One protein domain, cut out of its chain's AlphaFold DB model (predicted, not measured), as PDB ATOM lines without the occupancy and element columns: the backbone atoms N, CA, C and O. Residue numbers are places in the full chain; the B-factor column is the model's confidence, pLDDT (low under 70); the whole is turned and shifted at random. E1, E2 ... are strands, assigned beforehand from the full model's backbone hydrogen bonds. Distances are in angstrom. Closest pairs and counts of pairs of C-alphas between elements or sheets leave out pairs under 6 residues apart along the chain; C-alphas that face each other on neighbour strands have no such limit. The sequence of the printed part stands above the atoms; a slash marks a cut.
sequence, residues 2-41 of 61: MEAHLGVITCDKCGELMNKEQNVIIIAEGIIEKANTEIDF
ATOM      1  N   MET A   2       2.147  45.957  32.081       70.06
ATOM      2  CA  MET A   2       1.601  47.257  32.464       70.06
ATOM      3  C   MET A   2       1.642  47.339  33.988       70.06
ATOM      4  O   MET A   2       1.155  46.433  34.661       70.06
ATOM      5  N   GLU A   3       2.265  48.385  34.520       77.56
ATOM      6  CA  GLU A   3       2.302  48.657  35.955       77.56
ATOM      7  C   GLU A   3       1.269  49.740  36.272       77.56
ATOM      8  O   GLU A   3       1.181  50.751  35.575       77.56
ATOM      9  N   ALA A   4       0.462  49.517  37.307       79.25
ATOM     10  CA  ALA A   4      -0.517  50.480  37.793       79.25
ATOM     11  C   ALA A   4      -0.271  50.739  39.282       79.25
ATOM     12  O   ALA A   4      -0.145  49.802  40.072       79.25
ATOM     13  N   HIS A   5      -0.230  52.012  39.668       83.75
ATOM     14  CA  HIS A   5      -0.155  52.416  41.068       83.75
ATOM     15  C   HIS A   5      -1.555  52.769  41.566       83.75
ATOM     16  O   HIS A   5      -2.185  53.704  41.073       83.75
ATOM     17  N   LEU A   6      -2.041  52.009  42.544       84.06
ATOM     18  CA  LEU A   6      -3.351  52.217  43.150       84.06
ATOM     19  C   LEU A   6      -3.216  53.123  44.374       84.06
ATOM     20  O   LEU A   6      -2.412  52.858  45.264       84.06
ATOM     21  N   GLY A   7      -4.039  54.170  44.438       83.88
ATOM     22  CA  GLY A   7      -4.210  54.985  45.648       83.88
ATOM     23  C   GLY A   7      -5.141  54.350  46.689       83.88
ATOM     24  O   GLY A   7      -5.383  54.949  47.734       83.88
ATOM     25  N   VAL A   8      -5.680  53.162  46.402       85.31
ATOM     26  CA  VAL A   8      -6.616  52.415  47.249       85.31
ATOM     27  C   VAL A   8      -6.054  51.033  47.561       85.31
ATOM     28  O   VAL A   8      -5.408  50.408  46.722       85.31
ATOM     29  N   ILE A   9      -6.309  50.556  48.780       92.56
ATOM     30  CA  ILE A   9      -5.848  49.242  49.262       92.56
ATOM     31  C   ILE A   9      -7.005  48.283  49.570       92.56
ATOM     32  O   ILE A   9      -6.774  47.164  50.011       92.56
ATOM     33  N   THR A  10      -8.246  48.712  49.353       95.25
ATOM     34  CA  THR A  10      -9.472  47.941  49.599       95.25
ATOM     35  C   THR A  10     -10.186  47.644  48.287       95.25
ATOM     36  O   THR A  10     -10.147  48.456  47.367       95.25
ATOM     37  N   CYS A  11     -10.850  46.497  48.211       94.94
ATOM     38  CA  CYS A  11     -11.694  46.118  47.086       94.94
ATOM     39  C   CYS A  11     -12.939  47.005  47.032       94.94
ATOM     40  O   CYS A  11     -13.683  47.084  48.010       94.94
ATOM     41  N   ASP A  12     -13.207  47.609  45.878       93.38
ATOM     42  CA  ASP A  12     -14.354  48.501  45.694       93.38
ATOM     43  C   ASP A  12     -15.708  47.788  45.858       93.38
ATOM     44  O   ASP A  12     -16.702  48.426  46.198       93.38
ATOM     45  N   LYS A  13     -15.767  46.461  45.656       93.75
ATOM     46  CA  LYS A  13     -17.016  45.696  45.804       93.75
ATOM     47  C   LYS A  13     -17.330  45.313  47.244       93.75
ATOM     48  O   LYS A  13     -18.451  45.510  47.703       93.75
ATOM     49  N   CYS A  14     -16.385  44.660  47.917       95.44
ATOM     50  CA  CYS A  14     -16.623  44.063  49.234       95.44
ATOM     51  C   CYS A  14     -16.045  44.887  50.390       95.44
ATOM     52  O   CYS A  14     -16.358  44.595  51.537       95.44
ATOM     53  N   GLY A  15     -15.213  45.895  50.112       95.56
ATOM     54  CA  GLY A  15     -14.558  46.733  51.121       95.56
ATOM     55  C   GLY A  15     -13.356  46.085  51.816       95.56
ATOM     56  O   GLY A  15     -12.624  46.772  52.525       95.56
ATOM     57  N   GLU A  16     -13.110  44.793  51.598       96.94
ATOM     58  CA  GLU A  16     -12.005  44.063  52.225       96.94
ATOM     59  C   GLU A  16     -10.644  44.441  51.624       96.94
ATOM     60  O   GLU A  16     -10.534  44.827  50.457       96.94
ATOM     61  N   LEU A  17      -9.579  44.290  52.415       96.50
ATOM     62  CA  LEU A  17      -8.213  44.603  51.988       96.50
ATOM     63  C   LEU A  17      -7.757  43.738  50.799       96.50
ATOM     64  O   LEU A  17      -8.008  42.532  50.727       96.50
ATOM     65  N   MET A  18      -7.029  44.361  49.875       94.81
ATOM     66  CA  MET A  18      -6.284  43.688  48.814       94.81
ATOM     67  C   MET A  18      -4.869  43.393  49.317       94.81
ATOM     68  O   MET A  18      -4.104  44.299  49.640       94.81
ATOM     69  N   ASN A  19      -4.524  42.113  49.403       93.62
ATOM     70  CA  ASN A  19      -3.250  41.644  49.936       93.62
ATOM     71  C   ASN A  19      -2.232  41.379  48.823       93.62
ATOM     72  O   ASN A  19      -2.572  41.180  47.654       93.62
ATOM     73  N   LYS A  20      -0.957  41.330  49.215       92.75
ATOM     74  CA  LYS A  20       0.149  40.968  48.326       92.75
ATOM     75  C   LYS A  20      -0.127  39.614  47.653       92.75
ATOM     76  O   LYS A  20      -0.669  38.713  48.286       92.75
ATOM     77  N   GLU A  21       0.279  39.479  46.390       90.38
ATOM     78  CA  GLU A  21       0.191  38.229  45.606       90.38
ATOM     79  C   GLU A  21      -1.247  37.770  45.289       90.38
ATOM     80  O   GLU A  21      -1.447  36.684  44.750       90.38
ATOM     81  N   GLN A  22      -2.261  38.603  45.556       91.06
ATOM     82  CA  GLN A  22      -3.631  38.347  45.119       91.06
ATOM     83  C   GLN A  22      -3.861  38.816  43.679       91.06
ATOM     84  O   GLN A  22      -3.410  39.885  43.270       91.06
ATOM     85  N   ASN A  23      -4.641  38.037  42.928       91.75
ATOM     86  CA  ASN A  23      -5.136  38.463  41.624       91.75
ATOM     87  C   ASN A  23      -6.262  39.488  41.801       91.75
ATOM     88  O   ASN A  23      -7.276  39.212  42.454       91.75
ATOM     89  N   VAL A  24      -6.101  40.642  41.165       92.06
ATOM     90  CA  VAL A  24      -7.076  41.736  41.164       92.06
ATOM     91  C   VAL A  24      -7.485  42.080  39.735       92.06
ATOM     92  O   VAL A  24      -6.733  41.848  38.791       92.06
ATOM     93  N   ILE A  25      -8.688  42.621  39.588       91.94
ATOM     94  CA  ILE A  25      -9.214  43.198  38.354       91.94
ATOM     95  C   ILE A  25      -9.247  44.707  38.535       91.94
ATOM     96  O   ILE A  25      -9.790  45.202  39.525       91.94
ATOM     97  N   ILE A  26      -8.667  45.420  37.573       90.38
ATOM     98  CA  ILE A  26      -8.591  46.877  37.563       90.38
ATOM     99  C   ILE A  26      -9.336  47.399  36.335       90.38
ATOM    100  O   ILE A  26      -9.065  46.957  35.222       90.38
ATOM    101  N   ILE A  27     -10.236  48.364  36.527       89.69
ATOM    102  CA  ILE A  27     -10.821  49.150  35.437       89.69
ATOM    103  C   ILE A  27     -10.117  50.500  35.415       89.69
ATOM    104  O   ILE A  27     -10.159  51.256  36.390       89.69
ATOM    105  N   ALA A  28      -9.490  50.804  34.286       89.56
ATOM    106  CA  ALA A  28      -8.879  52.096  34.030       89.56
ATOM    107  C   ALA A  28      -9.729  52.906  33.045       89.56
ATOM    108  O   ALA A  28     -10.262  52.376  32.073       89.56
ATOM    109  N   GLU A  29      -9.831  54.205  33.298       90.62
ATOM    110  CA  GLU A  29     -10.254  55.190  32.310       90.62
ATOM    111  C   GLU A  29      -9.026  55.634  31.514       90.62
ATOM    112  O   GLU A  29      -7.912  55.659  32.039       90.62
ATOM    113  N   GLY A  30      -9.215  55.976  30.244       90.38
ATOM    114  CA  GLY A  30      -8.135  56.416  29.375       90.38
ATOM    115  C   GLY A  30      -8.628  56.770  27.984       90.38
ATOM    116  O   GLY A  30      -9.833  56.805  27.727       90.38
ATOM    117  N   ILE A  31      -7.682  57.046  27.093       94.12
ATOM    118  CA  ILE A  31      -7.947  57.434  25.710       94.12
ATOM    119  C   ILE A  31      -7.361  56.372  24.784       94.12
ATOM    120  O   ILE A  31      -6.277  55.841  25.021       94.12
ATOM    121  N   ILE A  32      -8.095  56.061  23.719       94.38
ATOM    122  CA  ILE A  32      -7.577  55.259  22.615       94.38
ATOM    123  C   ILE A  32      -6.733  56.180  21.735       94.38
ATOM    124  O   ILE A  32      -7.271  57.054  21.056       94.38
ATOM    125  N   GLU A  33      -5.417  56.000  21.759       94.75
ATOM    126  CA  GLU A  33      -4.496  56.782  20.931       94.75
ATOM    127  C   GLU A  33      -4.492  56.287  19.483       94.75
ATOM    128  O   GLU A  33      -4.389  57.089  18.553       94.75
ATOM    129  N   LYS A  34      -4.637  54.971  19.277       94.50
ATOM    130  CA  LYS A  34      -4.769  54.341  17.956       94.50
ATOM    131  C   LYS A  34      -5.706  53.140  18.017       94.50
ATOM    132  O   LYS A  34      -5.695  52.395  18.989       94.50
ATOM    133  N   ALA A  35      -6.471  52.932  16.949       90.94
ATOM    134  CA  ALA A  35      -7.353  51.780  16.783       90.94
ATOM    135  C   ALA A  35      -7.219  51.229  15.360       90.94
ATOM    136  O   ALA A  35      -7.932  51.661  14.455       90.94
ATOM    137  N   ASN A  36      -6.276  50.305  15.168       89.62
ATOM    138  CA  ASN A  36      -6.090  49.587  13.906       89.62
ATOM    139  C   ASN A  36      -6.449  48.107  14.120       89.62
ATOM    140  O   ASN A  36      -7.577  47.794  14.485       89.62
ATOM    141  N   THR A  37      -5.501  47.188  13.921       90.62
ATOM    142  CA  THR A  37      -5.647  45.769  14.289       90.62
ATOM    143  C   THR A  37      -5.595  45.549  15.800       90.62
ATOM    144  O   THR A  37      -6.138  44.569  16.293       90.62
ATOM    145  N   GLU A  38      -4.956  46.469  16.517       91.50
ATOM    146  CA  GLU A  38      -4.861  46.515  17.973       91.50
ATOM    147  C   GLU A  38      -5.211  47.930  18.456       91.50
ATOM    148  O   GLU A  38      -5.226  48.890  17.668       91.50
ATOM    149  N   ILE A  39      -5.524  48.040  19.746       92.00
ATOM    150  CA  ILE A  39      -5.862  49.300  20.405       92.00
ATOM    151  C   ILE A  39      -4.670  49.738  21.255       92.00
ATOM    152  O   ILE A  39      -4.326  49.073  22.232       92.00
ATOM    153  N   ASP A  40      -4.098  50.892  20.917       91.06
ATOM    154  CA  ASP A  40      -3.155  51.594  21.785       91.06
ATOM    155  C   ASP A  40      -3.980  52.379  22.813       91.06
ATOM    156  O   ASP A  40      -4.608  53.389  22.485       91.06
ATOM    157  N   PHE A  41      -4.018  51.891  24.051       90.12
ATOM    158  CA  PHE A  41      -4.740  52.528  25.149       90.12
ATOM    159  C   PHE A  41      -3.779  53.266  26.081       90.12
ATOM    160  O   PHE A  41      -2.883  52.663  26.675       90.12
TER     161      PHE A  41
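What this domain is: This is residues 2 to 41 of the 61 residues of an uncharacterized protein of Dehalococcoidia bacterium (UniProt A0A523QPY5). This is a stretch with little regular structure: residues 2 to 23 make a wide loop at one end, and the long bent strand E1 runs from there to the other end, where it folds back into a small hairpin with the short strand E2. The printed part has 40 residues, with two named strands, E1 then E2, antiparallel in one sheet, and no named helix. Its class is all strand, though under half of the residues are in named elements. It is only just extended, close to loose, with a radius of gyration of the C-alphas of 13.8 A and spans of 39 by 18 by 15 A.

How they stand to each other: Pass residues 2 to 23, and you reach E1, residues 24 to 35, which bends by 81 degrees at residue 32. Beyond a tight link of three residues comes E2, residues 39 to 41, its antiparallel neighbour in a hairpin, at 115 degrees between their directions. Look for C-alphas 35 and 39, which face each other at 4.6 A. Within hydrogen-bond range are N 33 and O 40 at 2.8 A, and N 40 and O 34 at 2.9 A.

Where its parts are: Find C-alpha 24 at (-7.076, 41.736, 41.164); from there E1 runs 26.4 A to C-alpha 35 at (-7.353, 51.780, 16.783). E2 runs 5.8 A from C-alpha 39 to C-alpha 41 at (-4.740, 52.528, 25.149).

The domain as a whole: The two C-alphas farthest apart, of Glu 16 and Asn 36, are 39.2 A apart. The printed part has no cut, and no printed residue is under 70 in pLDDT.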